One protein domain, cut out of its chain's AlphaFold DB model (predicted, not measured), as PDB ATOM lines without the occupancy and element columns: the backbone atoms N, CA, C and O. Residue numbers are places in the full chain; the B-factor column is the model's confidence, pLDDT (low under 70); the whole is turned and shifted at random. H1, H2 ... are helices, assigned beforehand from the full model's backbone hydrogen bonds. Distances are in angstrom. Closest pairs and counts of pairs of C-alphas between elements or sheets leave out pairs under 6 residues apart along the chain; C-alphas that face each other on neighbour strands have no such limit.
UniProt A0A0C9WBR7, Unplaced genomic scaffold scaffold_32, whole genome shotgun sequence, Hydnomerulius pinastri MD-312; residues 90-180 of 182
ATOM      1  N   ARG A  90     -40.065 -17.983  31.800       82.31
ATOM      2  CA  ARG A  90     -38.838 -18.775  31.614       82.31
ATOM      3  C   ARG A  90     -38.293 -18.530  30.210       82.31
ATOM      4  O   ARG A  90     -39.060 -18.200  29.308       82.31
ATOM      5  N   GLU A  91     -36.998 -18.761  30.008       82.88
ATOM      6  CA  GLU A  91     -36.384 -18.702  28.672       82.88
ATOM      7  C   GLU A  91     -37.160 -19.566  27.667       82.88
ATOM      8  O   GLU A  91     -37.519 -19.107  26.584       82.88
ATOM      9  N   ASP A  92     -37.539 -20.777  28.086       85.62
ATOM     10  CA  ASP A  92     -38.322 -21.726  27.288       85.62
ATOM     11  C   ASP A  92     -39.663 -21.168  26.809       85.62
ATOM     12  O   ASP A  92     -40.134 -21.542  25.741       85.62
ATOM     13  N   THR A  93     -40.265 -20.238  27.556       87.06
ATOM     14  CA  THR A  93     -41.537 -19.607  27.178       87.06
ATOM     15  C   THR A  93     -41.408 -18.776  25.904       87.06
ATOM     16  O   THR A  93     -42.366 -18.667  25.139       87.06
ATOM     17  N   TYR A  94     -40.235 -18.190  25.660       88.25
ATOM     18  CA  TYR A  94     -39.990 -17.332  24.503       88.25
ATOM     19  C   TYR A  94     -38.888 -17.838  23.586       88.25
ATOM     20  O   TYR A  94     -38.529 -17.117  22.661       88.25
ATOM     21  N   ARG A  95     -38.396 -19.062  23.787       87.38
ATOM     22  CA  ARG A  95     -37.327 -19.669  22.986       87.38
ATOM     23  C   ARG A  95     -37.574 -19.523  21.479       87.38
ATOM     24  O   ARG A  95     -36.689 -19.075  20.750       87.38
ATOM     25  N   ASP A  96     -38.802 -19.797  21.043       91.69
ATOM     26  CA  ASP A  96     -39.207 -19.721  19.633       91.69
ATOM     27  C   ASP A  96     -39.751 -18.340  19.225       91.69
ATOM     28  O   ASP A  96     -40.003 -18.074  18.048       91.69
ATOM     29  N   ASN A  97     -39.911 -17.414  20.176       93.62
ATOM     30  CA  ASN A  97     -40.389 -16.072  19.881       93.62
ATOM     31  C   ASN A  97     -39.276 -15.233  19.238       93.62
ATOM     32  O   ASN A  97     -38.238 -14.971  19.843       93.62
ATOM     33  N   VAL A  98     -39.522 -14.747  18.021       93.38
ATOM     34  CA  VAL A  98     -38.541 -13.996  17.219       93.38
ATOM     35  C   VAL A  98     -38.009 -12.747  17.937       93.38
ATOM     36  O   VAL A  98     -36.833 -12.412  17.774       93.38
ATOM     37  N   ILE A  99     -38.855 -12.083  18.729       94.62
ATOM     38  CA  ILE A  99     -38.539 -10.839  19.440       94.62
ATOM     39  C   ILE A  99     -38.094 -11.155  20.870       94.62
ATOM     40  O   ILE A  99     -36.972 -10.846  21.257       94.62
ATOM     41  N   TRP A 100     -38.947 -11.816  21.650       92.38
ATOM     42  CA  TRP A 100     -38.786 -11.936  23.102       92.38
ATOM     43  C   TRP A 100     -37.668 -12.880  23.541       92.38
ATOM     44  O   TRP A 100     -37.170 -12.715  24.653       92.38
ATOM     45  N   LYS A 101     -37.187 -13.787  22.679       93.12
ATOM     46  CA  LYS A 101     -36.003 -14.606  22.994       93.12
ATOM     47  C   LYS A 101     -34.767 -13.767  23.329       93.12
ATOM     48  O   LYS A 101     -33.909 -14.198  24.091       93.12
ATOM     49  N   TRP A 102     -34.689 -12.545  22.802       91.50
ATOM     50  CA  TRP A 102     -33.563 -11.642  23.028       91.50
ATOM     51  C   TRP A 102     -33.502 -11.070  24.448       91.50
ATOM     52  O   TRP A 102     -32.442 -10.598  24.841       91.50
ATOM     53  N   CYS A 103     -34.569 -11.172  25.251       89.44
ATOM     54  CA  CYS A 103     -34.505 -10.841  26.681       89.44
ATOM     55  C   CYS A 103     -33.588 -11.789  27.476       89.44
ATOM     56  O   CYS A 103     -33.134 -11.418  28.554       89.44
ATOM     57  N   TRP A 104     -33.308 -12.985  26.943       88.50
ATOM     58  CA  TRP A 104     -32.393 -13.976  27.523       88.50
ATOM     59  C   TRP A 104     -31.041 -14.026  26.802       88.50
ATOM     60  O   TRP A 104     -30.211 -14.881  27.106       88.50
ATOM     61  N   TRP A 105     -30.779 -13.113  25.858       87.94
ATOM     62  CA  TRP A 105     -29.458 -13.029  25.241       87.94
ATOM     63  C   TRP A 105     -28.426 -12.610  26.286       87.94
ATOM     64  O   TRP A 105     -28.504 -11.524  26.861       87.94
ATOM     65  N   ASN A 106     -27.450 -13.485  26.515       84.31
ATOM     66  CA  ASN A 106     -26.338 -13.217  27.406       84.31
ATOM     67  C   ASN A 106     -25.129 -12.756  26.590       84.31
ATOM     68  O   ASN A 106     -24.771 -13.384  25.594       84.31
ATOM     69  N   VAL A 107     -24.501 -11.665  27.017       81.44
ATOM     70  CA  VAL A 107     -23.334 -11.101  26.337       81.44
ATOM     71  C   VAL A 107     -22.108 -11.888  26.778       81.44
ATOM     72  O   VAL A 107     -21.655 -11.761  27.914       81.44
ATOM     73  N   THR A 108     -21.576 -12.728  25.895       78.12
ATOM     74  CA  THR A 108     -20.569 -13.735  26.273       78.12
ATOM     75  C   THR A 108     -19.122 -13.289  26.059       78.12
ATOM     76  O   THR A 108     -18.221 -14.115  26.142       78.12
ATOM     77  N   GLN A 109     -18.886 -11.998  25.785       68.88
ATOM     78  CA  GLN A 109     -17.566 -11.448  25.400       68.88
ATOM     79  C   GLN A 109     -16.960 -12.115  24.155       68.88
ATOM     80  O   GLN A 109     -15.782 -11.947  23.861       68.88
ATOM     81  N   LYS A 110     -17.767 -12.853  23.389       77.56
ATOM     82  CA  LYS A 110     -17.318 -13.492  22.159       77.56
ATOM     83  C   LYS A 110     -17.228 -12.475  21.017       77.56
ATOM     84  O   LYS A 110     -18.040 -11.548  20.976       77.56
ATOM     85  N   PRO A 111     -16.352 -12.702  20.022       75.25
ATOM     86  CA  PRO A 111     -16.232 -11.833  18.848       75.25
ATOM     87  C   PRO A 111     -17.532 -11.650  18.047       75.25
ATOM     88  O   PRO A 111     -17.672 -10.696  17.301       75.25
ATOM     89  N   GLU A 112     -18.505 -12.549  18.190       83.62
ATOM     90  CA  GLU A 112     -19.819 -12.462  17.534       83.62
ATOM     91  C   GLU A 112     -20.789 -11.464  18.195       83.62
ATOM     92  O   GLU A 112     -21.766 -11.032  17.577       83.62
ATOM     93  N   ASP A 113     -20.536 -11.096  19.452       85.44
ATOM     94  CA  ASP A 113     -21.346 -10.132  20.198       85.44
ATOM     95  C   ASP A 113     -20.820  -8.693  20.024       85.44
ATOM     96  O   ASP A 113     -21.559  -7.728  20.263       85.44
ATOM     97  N   PHE A 114     -19.573  -8.536  19.558       85.94
ATOM     98  CA  PHE A 114     -18.867  -7.257  19.496       85.94
ATOM     99  C   PHE A 114     -18.164  -7.011  18.161       85.94
ATOM    100  O   PHE A 114     -17.631  -7.913  17.534       85.94
ATOM    101  N   THR A 115     -18.088  -5.754  17.747       85.38
ATOM    102  CA  THR A 115     -17.204  -5.296  16.679       85.38
ATOM    103  C   THR A 115     -15.966  -4.650  17.288       85.38
ATOM    104  O   THR A 115     -16.063  -3.716  18.091       85.38
ATOM    105  N   GLN A 116     -14.789  -5.151  16.916       82.12
ATOM    106  CA  GLN A 116     -13.521  -4.593  17.376       82.12
ATOM    107  C   GLN A 116     -13.332  -3.181  16.808       82.12
ATOM    108  O   GLN A 116     -13.545  -2.939  15.618       82.12
ATOM    109  N   GLU A 117     -12.946  -2.233  17.661       81.06
ATOM    110  CA  GLU A 117     -12.580  -0.897  17.196       81.06
ATOM    111  C   GLU A 117     -11.216  -0.941  16.497       81.06
ATOM    112  O   GLU A 117     -10.265  -1.552  16.992       81.06
ATOM    113  N   VAL A 118     -11.109  -0.273  15.345       80.31
ATOM    114  CA  VAL A 118      -9.855  -0.185  14.587       80.31
ATOM    115  C   VAL A 118      -8.781   0.464  15.462       80.31
ATOM    116  O   VAL A 118      -8.952   1.587  15.929       80.31
ATOM    117  N   GLY A 119      -7.673  -0.249  15.677       79.31
ATOM    118  CA  GLY A 119      -6.565   0.212  16.520       79.31
ATOM    119  C   GLY A 119      -6.738  -0.049  18.021       79.31
ATOM    120  O   GLY A 119      -5.869   0.347  18.794       79.31
ATOM    121  N   SER A 120      -7.812  -0.724  18.446       80.19
ATOM    122  CA  SER A 120      -7.985  -1.140  19.839       80.19
ATOM    123  C   SER A 120      -7.251  -2.448  20.132       80.19
ATOM    124  O   SER A 120      -7.379  -3.430  19.396       80.19
ATOM    125  N   THR A 121      -6.513  -2.469  21.243       79.44
ATOM    126  CA  THR A 121      -5.860  -3.662  21.801       79.44
ATOM    127  C   THR A 121      -6.779  -4.472  22.718       79.44
ATOM    128  O   THR A 121      -6.388  -5.545  23.171       79.44
ATOM    129  N   PHE A 122      -7.986  -3.977  23.014       77.81
ATOM    130  CA  PHE A 122      -8.954  -4.679  23.853       77.81
ATOM    131  C   PHE A 122      -9.687  -5.772  23.068       77.81
ATOM    132  O   PHE A 122     -10.118  -5.552  21.937       77.81
ATOM    133  N   GLU A 123      -9.897  -6.923  23.714       69.12
ATOM    134  CA  GLU A 123     -10.710  -8.028  23.177       69.12
ATOM    135  C   GLU A 123     -12.202  -7.664  23.087       69.12
ATOM    136  O   GLU A 123     -12.937  -8.205  22.264       69.12
ATOM    137  N   VAL A 124     -12.649  -6.712  23.914       70.94
ATOM    138  CA  VAL A 124     -14.029  -6.219  23.937       70.94
ATOM    139  C   VAL A 124     -14.115  -4.901  23.175       70.94
ATOM    140  O   VAL A 124     -13.436  -3.928  23.502       70.94
ATOM    141  N   GLY A 125     -14.971  -4.881  22.156       80.00
ATOM    142  CA  GLY A 125     -15.247  -3.707  21.337       80.00
ATOM    143  C   GLY A 125     -16.644  -3.138  21.568       80.00
ATOM    144  O   GLY A 125     -17.186  -3.145  22.673       80.00
ATOM    145  N   ARG A 126     -17.251  -2.634  20.497       85.56
ATOM    146  CA  ARG A 126     -18.615  -2.099  20.515       85.56
ATOM    147  C   ARG A 126     -19.630  -3.206  20.302       85.56
ATOM    148  O   ARG A 126     -19.336  -4.175  19.620       85.56
ATOM    149  N   VAL A 127     -20.838  -3.074  20.838       87.12
ATOM    150  CA  VAL A 127     -21.897  -4.070  20.614       87.12
ATOM    151  C   VAL A 127     -22.202  -4.164  19.122       87.12
ATOM    152  O   VAL A 127     -22.381  -3.140  18.449       87.12
ATOM    153  N   HIS A 128     -22.287  -5.393  18.612       88.56
ATOM    154  CA  HIS A 128     -22.587  -5.637  17.209       88.56
ATOM    155  C   HIS A 128     -23.947  -5.032  16.832       88.56
ATOM    156  O   HIS A 128     -24.960  -5.237  17.510       88.56
ATOM    157  N   ARG A 129     -23.987  -4.298  15.713       88.25
ATOM    158  CA  ARG A 129     -25.165  -3.526  15.285       88.25
ATOM    159  C   ARG A 129     -26.419  -4.391  15.157       88.25
ATOM    160  O   ARG A 129     -27.495  -3.974  15.577       88.25
ATOM    161  N   GLU A 130     -26.286  -5.601  14.625       89.94
ATOM    162  CA  GLU A 130     -27.416  -6.527  14.498       89.94
ATOM    163  C   GLU A 130     -27.985  -6.941  15.859       89.94
ATOM    164  O   GLU A 130     -29.199  -6.960  16.031       89.94
ATOM    165  N   LYS A 131     -27.136  -7.219  16.857       89.94
ATOM    166  CA  LYS A 131     -27.581  -7.605  18.207       89.94
ATOM    167  C   LYS A 131     -28.350  -6.462  18.861       89.94
ATOM    168  O   LYS A 131     -29.435  -6.668  19.405       89.94
ATOM    169  N   TYR A 132     -27.847  -5.236  18.711       89.75
ATOM    170  CA  TYR A 132     -28.577  -4.052  19.149       89.75
ATOM    171  C   TYR A 132     -29.928  -3.912  18.442       89.75
ATOM    172  O   TYR A 132     -30.925  -3.642  19.101       89.75
ATOM    173  N   GLN A 133     -29.997  -4.109  17.122       92.12
ATOM    174  CA  GLN A 133     -31.265  -4.029  16.389       92.12
ATOM    175  C   GLN A 133     -32.292  -5.036  16.916       92.12
ATOM    176  O   GLN A 133     -33.475  -4.715  17.002       92.12
ATOM    177  N   ARG A 134     -31.849  -6.227  17.326       93.50
ATOM    178  CA  ARG A 134     -32.725  -7.236  17.928       93.50
ATOM    179  C   ARG A 134     -33.233  -6.818  19.307       93.50
ATOM    180  O   ARG A 134     -34.428  -6.933  19.568       93.50
ATOM    181  N   LEU A 135     -32.370  -6.250  20.150       91.56
ATOM    182  CA  LEU A 135     -32.791  -5.638  21.417       91.56
ATOM    183  C   LEU A 135     -33.717  -4.431  21.201       91.56
ATOM    184  O   LEU A 135     -34.657  -4.231  21.967       91.56
ATOM    185  N   ASN A 136     -33.506  -3.656  20.134       93.06
ATOM    186  CA  ASN A 136     -34.401  -2.568  19.754       93.06
ATOM    187  C   ASN A 136     -35.805  -3.089  19.430       93.06
ATOM    188  O   ASN A 136     -36.784  -2.479  19.844       93.06
ATOM    189  N   SER A 137     -35.918  -4.226  18.736       94.94
ATOM    190  CA  SER A 137     -37.215  -4.860  18.476       94.94
ATOM    191  C   SER A 137     -37.944  -5.228  19.770       94.94
ATOM    192  O   SER A 137     -39.147  -5.006  19.859       94.94
ATOM    193  N   VAL A 138     -37.229  -5.726  20.787       94.38
ATOM    194  CA  VAL A 138     -37.810  -5.984  22.119       94.38
ATOM    195  C   VAL A 138     -38.315  -4.694  22.752       94.38
ATOM    196  O   VAL A 138     -39.433  -4.652  23.259       94.38
ATOM    197  N   TYR A 139     -37.504  -3.636  22.721       93.94
ATOM    198  CA  TYR A 139     -37.871  -2.347  23.299       93.94
ATOM    199  C   TYR A 139     -39.128  -1.755  22.644       93.94
ATOM    200  O   TYR A 139     -40.028  -1.306  23.353       93.94
ATOM    201  N   VAL A 140     -39.220  -1.807  21.313       95.25
ATOM    202  CA  VAL A 140     -40.387  -1.324  20.561       95.25
ATOM    203  C   VAL A 140     -41.636  -2.152  20.882       95.25
ATOM    204  O   VAL A 140     -42.660  -1.574  21.245       95.25
ATOM    205  N   ASP A 141     -41.551  -3.487  20.849       95.56
ATOM    206  CA  ASP A 141     -42.692  -4.362  21.184       95.56
ATOM    207  C   ASP A 141     -43.163  -4.137  22.632       95.56
ATOM    208  O   ASP A 141     -44.359  -4.059  22.917       95.56
ATOM    209  N   LEU A 142     -42.226  -3.935  23.564       93.88
ATOM    210  CA  LEU A 142     -42.540  -3.597  24.950       93.88
ATOM    211  C   LEU A 142     -43.281  -2.256  25.067       93.88
ATOM    212  O   LEU A 142     -44.257  -2.163  25.817       93.88
ATOM    213  N   GLN A 143     -42.848  -1.224  24.336       94.50
ATOM    214  CA  GLN A 143     -43.553   0.058  24.298       94.50
ATOM    215  C   GLN A 143     -44.990  -0.122  23.799       94.50
ATOM    216  O   GLN A 143     -45.918   0.361  24.446       94.50
ATOM    217  N   GLU A 144     -45.191  -0.854  22.703       95.69
ATOM    218  CA  GLU A 144     -46.519  -1.125  22.140       95.69
ATOM    219  C   GLU A 144     -47.425  -1.881  23.116       95.69
ATOM    220  O   GLU A 144     -48.597  -1.519  23.286       95.69
ATOM    221  N   ARG A 145     -46.887  -2.881  23.824       93.19
ATOM    222  CA  ARG A 145     -47.622  -3.611  24.867       93.19
ATOM    223  C   ARG A 145     -48.036  -2.709  26.015       93.19
ATOM    224  O   ARG A 145     -49.182  -2.782  26.451       93.19
ATOM    225  N   VAL A 146     -47.143  -1.836  26.480       92.38
ATOM    226  CA  VAL A 146     -47.459  -0.875  27.543       92.38
ATOM    227  C   VAL A 146     -48.538   0.103  27.089       92.38
ATOM    228  O   VAL A 146     -49.491   0.335  27.831       92.38
ATOM    229  N   GLN A 147     -48.444   0.641  25.872       92.56
ATOM    230  CA  GLN A 147     -49.475   1.536  25.337       92.56
ATOM    231  C   GLN A 147     -50.825   0.827  25.185       92.56
ATOM    232  O   GLN A 147     -51.861   1.380  25.550       92.56
ATOM    233  N   SER A 148     -50.824  -0.413  24.692       94.06
ATOM    234  CA  SER A 148     -52.037  -1.227  24.568       94.06
ATOM    235  C   SER A 148     -52.655  -1.530  25.933       94.06
ATOM    236  O   SER A 148     -53.866  -1.401  26.109       94.06
ATOM    237  N   TRP A 149     -51.826  -1.867  26.925       91.88
ATOM    238  CA  TRP A 149     -52.268  -2.099  28.296       91.88
ATOM    239  C   TRP A 149     -52.868  -0.835  28.919       91.88
ATOM    240  O   TRP A 149     -53.974  -0.905  29.442       91.88
ATOM    241  N   LYS A 150     -52.222   0.329  28.773       90.00
ATOM    242  CA  LYS A 150     -52.736   1.618  29.271       90.00
ATOM    243  C   LYS A 150     -54.088   2.006  28.676       90.00
ATOM    244  O   LYS A 150     -54.929   2.564  29.371       90.00
ATOM    245  N   LYS A 151     -54.296   1.726  27.386       91.38
ATOM    246  CA  LYS A 151     -55.588   1.958  26.721       91.38
ATOM    247  C   LYS A 151     -56.679   1.044  27.273       91.38
ATOM    248  O   LYS A 151     -57.824   1.467  27.387       91.38
ATOM    249  N   ARG A 152     -56.327  -0.205  27.589       92.06
ATOM    250  CA  ARG A 152     -57.255  -1.200  28.135       92.06
ATOM    251  C   ARG A 152     -57.576  -0.949  29.610       92.06
ATOM    252  O   ARG A 152     -58.714  -1.147  30.013       92.06
ATOM    253  N   ASP A 153     -56.588  -0.527  30.392       87.00
ATOM    254  CA  ASP A 153     -56.689  -0.342  31.838       87.00
ATOM    255  C   ASP A 153     -56.437   1.122  32.224       87.00
ATOM    256  O   ASP A 153     -55.370   1.518  32.694       87.00
ATOM    257  N   THR A 154     -57.449   1.954  31.980       82.25
ATOM    258  CA  THR A 154     -57.376   3.411  32.178       82.25
ATOM    259  C   THR A 154     -57.452   3.841  33.643       82.25
ATOM    260  O   THR A 154     -57.250   5.017  33.940       82.25
ATOM    261  N   ARG A 155     -57.752   2.916  34.566       83.38
ATOM    262  CA  ARG A 155     -57.972   3.200  35.996       83.38
ATOM    263  C   ARG A 155     -57.049   2.406  36.918       83.38
ATOM    264  O   ARG A 155     -57.340   2.299  38.106       83.38
ATOM    265  N   TYR A 156     -55.949   1.860  36.404       81.00
ATOM    266  CA  TYR A 156     -54.987   1.135  37.225       81.00
ATOM    267  C   TYR A 156     -54.430   2.018  38.357       81.00
ATOM    268  O   TYR A 156     -53.746   3.011  38.109       81.00
ATOM    269  N   THR A 157     -54.697   1.633  39.606       80.50
ATOM    270  CA  THR A 157     -54.203   2.290  40.835       80.50
ATOM    271  C   THR A 157     -53.201   1.433  41.607       80.50
ATOM    272  O   THR A 157     -52.860   1.742  42.749       80.50
ATOM    273  N   GLY A 158     -52.737   0.334  41.009       78.25
ATOM    274  CA  GLY A 158     -51.798  -0.569  41.659       78.25
ATOM    275  C   GLY A 158     -50.392   0.029  41.818       78.25
ATOM    276  O   GLY A 158     -50.088   1.114  41.315       78.25
ATOM    277  N   PRO A 159     -49.491  -0.690  42.507       76.19
ATOM    278  CA  PRO A 159     -48.172  -0.174  42.875       76.19
ATOM    279  C   PRO A 159     -47.216  -0.001  41.681       76.19
ATOM    280  O   PRO A 159     -46.174   0.648  41.812       76.19
ATOM    281  N   LEU A 160     -47.534  -0.571  40.512       76.56
ATOM    282  CA  LEU A 160     -46.663  -0.527  39.343       76.56
ATOM    283  C   LEU A 160     -46.670   0.862  38.690       76.56
ATOM    284  O   LEU A 160     -47.586   1.240  37.961       76.56
ATOM    285  N   LYS A 161     -45.579   1.610  38.873       85.38
ATOM    286  CA  LYS A 161     -45.345   2.894  38.195       85.38
ATOM    287  C   LYS A 161     -44.813   2.668  36.777       85.38
ATOM    288  O   LYS A 161     -43.630   2.886  36.511       85.38
ATOM    289  N   VAL A 162     -45.686   2.224  35.872       86.38
ATOM    290  CA  VAL A 162     -45.326   1.808  34.501       86.38
ATOM    291  C   VAL A 162     -44.541   2.876  33.736       86.38
ATOM    292  O   VAL A 162     -43.565   2.546  33.071       86.38
ATOM    293  N   ASP A 163     -44.895   4.158  33.865       88.38
ATOM    294  CA  ASP A 163     -44.162   5.247  33.201       88.38
ATOM    295  C   ASP A 163     -42.744   5.437  33.731       88.38
ATOM    296  O   ASP A 163     -41.798   5.593  32.957       88.38
ATOM    297  N   ALA A 164     -42.576   5.387  35.053       88.25
ATOM    298  CA  ALA A 164     -41.260   5.486  35.670       88.25
ATOM    299  C   ALA A 164     -40.375   4.300  35.254       88.25
ATOM    300  O   ALA A 164     -39.191   4.486  34.956       88.25
ATOM    301  N   TRP A 165     -40.967   3.103  35.184       88.00
ATOM    302  CA  TRP A 165     -40.298   1.888  34.734       88.00
ATOM    303  C   TRP A 165     -39.904   1.962  33.254       88.00
ATOM    304  O   TRP A 165     -38.727   1.799  32.936       88.00
ATOM    305  N   MET A 166     -40.826   2.325  32.356       92.06
ATOM    306  CA  MET A 166     -40.514   2.519  30.934       92.06
ATOM    307  C   MET A 166     -39.461   3.605  30.715       92.06
ATOM    308  O   MET A 166     -38.578   3.443  29.876       92.06
ATOM    309  N   GLY A 167     -39.485   4.677  31.511       92.19
ATOM    310  CA  GLY A 167     -38.431   5.688  31.502       92.19
ATOM    311  C   GLY A 167     -37.062   5.126  31.905       92.19
ATOM    312  O   GLY A 167     -36.044   5.514  31.331       92.19
ATOM    313  N   ALA A 168     -37.007   4.203  32.868       89.56
ATOM    314  CA  ALA A 168     -35.766   3.527  33.248       89.56
ATOM    315  C   ALA A 168     -35.255   2.590  32.144       89.56
ATOM    316  O   ALA A 168     -34.057   2.608  31.842       89.56
ATOM    317  N   VAL A 169     -36.153   1.839  31.501       89.62
ATOM    318  CA  VAL A 169     -35.828   0.994  30.341       89.62
ATOM    319  C   VAL A 169     -35.266   1.849  29.205       89.62
ATOM    320  O   VAL A 169     -34.168   1.574  28.726       89.62
ATOM    321  N   ALA A 170     -35.942   2.944  28.845       90.94
ATOM    322  CA  ALA A 170     -35.508   3.860  27.790       90.94
ATOM    323  C   ALA A 170     -34.110   4.441  28.059       90.94
ATOM    324  O   ALA A 170     -33.245   4.420  27.187       90.94
ATOM    325  N   ARG A 171     -33.845   4.906  29.289       92.19
ATOM    326  CA  ARG A 171     -32.515   5.415  29.674       92.19
ATOM    327  C   ARG A 171     -31.431   4.349  29.559       92.19
ATOM    328  O   ARG A 171     -30.316   4.658  29.149       92.19
ATOM    329  N   THR A 172     -31.742   3.116  29.944       87.31
ATOM    330  CA  THR A 172     -30.800   1.992  29.862       87.31
ATOM    331  C   THR A 172     -30.503   1.647  28.405       87.31
ATOM    332  O   THR A 172     -29.343   1.501  28.028       87.31
ATOM    333  N   PHE A 173     -31.536   1.620  27.567       87.56
ATOM    334  CA  PHE A 173     -31.413   1.356  26.140       87.56
ATOM    335  C   PHE A 173     -30.622   2.453  25.401       87.56
ATOM    336  O   PHE A 173     -29.699   2.159  24.644       87.56
ATOM    337  N   GLU A 174     -30.869   3.731  25.702       88.06
ATOM    338  CA  GLU A 174     -30.090   4.849  25.147       88.06
ATOM    339  C   GLU A 174     -28.626   4.851  25.608       88.06
ATOM    340  O   GLU A 174     -27.733   5.267  24.869       88.06
ATOM    341  N   ARG A 175     -28.330   4.359  26.819       86.44
ATOM    342  CA  ARG A 175     -26.937   4.143  27.239       86.44
ATOM    343  C   ARG A 175     -26.274   3.065  26.391       86.44
ATOM    344  O   ARG A 175     -25.147   3.277  25.956       86.44
ATOM    345  N   LEU A 176     -26.976   1.966  26.107       82.94
ATOM    346  CA  LEU A 176     -26.467   0.888  25.257       82.94
ATOM    347  C   LEU A 176     -26.133   1.387  23.844       82.94
ATOM    348  O   LEU A 176     -25.096   1.029  23.290       82.94
ATOM    349  N   LYS A 177     -26.950   2.290  23.296       83.88
ATOM    350  CA  LYS A 177     -26.720   2.927  21.990       83.88
ATOM    351  C   LYS A 177     -25.354   3.616  21.884       83.88
ATOM    352  O   LYS A 177     -24.754   3.622  20.813       83.88
ATOM    353  N   ARG A 178     -24.833   4.169  22.987       81.88
ATOM    354  CA  ARG A 178     -23.506   4.819  23.027       81.88
ATOM    355  C   ARG A 178     -22.358   3.836  22.800       81.88
ATOM    356  O   ARG A 178     -21.293   4.253  22.359       81.88
ATOM    357  N   PHE A 179     -22.595   2.554  23.064       77.00
ATOM    358  CA  PHE A 179     -21.635   1.469  22.888       77.00
ATOM    359  C   PHE A 179     -21.792   0.740  21.546       77.00
ATOM    360  O   PHE A 179     -21.182  -0.305  21.359       77.00
ATOM    361  N   MET A 180     -22.590   1.258  20.605       75.25
ATOM    362  CA  MET A 180     -22.706   0.693  19.256       75.25
ATOM    363  C   MET A 180     -21.612   1.175  18.312       75.25
ATOM    364  O   MET A 180     -21.227   2.351  18.349       75.25
TER     365      MET A 180
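Overview. This is residues 90 to 180 of the 182 residues of an uncharacterized protein of Hydnomerulius pinastri MD-312 (UniProt A0A0C9WBR7). The model is a long helical hairpin of H3 and H4, with two short helices, H1 and H2, piled on the side of H3 away from H4. A long link, residues 105 to 128, loops out past one end of the hairpin, and the turn at the other end sticks out with residues 151 to 161. The printed part has 91 residues with four named helices, H1, H2, H3 and H4 in chain order, and no named strand; the class is all helix. It is loose, with a radius of gyration of the C-alphas of 16.4 A, and only just elongated, spanning 55 by 28 by 18 A.

Arrangement. Start at H1, residues 91 to 94, which touches H2, residues 100 to 104; their closest C-alphas, of Tyr 94 and Lys 101, are 5.1 A apart. H2 touches H3, residues 129 to 152, which meets it with residues 134 to 138 alone; the closest C-alphas, of Trp 100 and Val 138, are 6.1 A apart. H3 touches H4, residues 162 to 177, in a hairpin, opposite ways at a shallow tilt of 12 degrees, with the C-alphas of Gln 143 and Met 166 closest at 7.7 A. H1 is apart from H3 and H4, and H2 from H4. In H3 and H4 every O i to N i+4 pair is within hydrogen-bond range; H2 has 0 of 1, but 2 of 2 O i to N i+3 pairs, and H1 is too short for an i+4 pair. Look also at residues 114 to 115, paired antiparallel with 126 to 127.

Along the chain. Find C-alpha 91 at (-36.384, -18.702, 28.672), where H1 begins; H2 follows. H3 runs 34.6 A from C-alpha 129 at (-25.165, -3.526, 15.285), and H4 runs 22.4 A to C-alpha 177 at (-26.720, 2.927, 21.990).

Size, cuts and confidence. The C-alphas farthest apart, of Gly 119 and Arg 155, are 55.1 A apart. The printed part has no cut; the link from H2 to H3 is long. Residues 109 and 123 are under 70 in pLDDT.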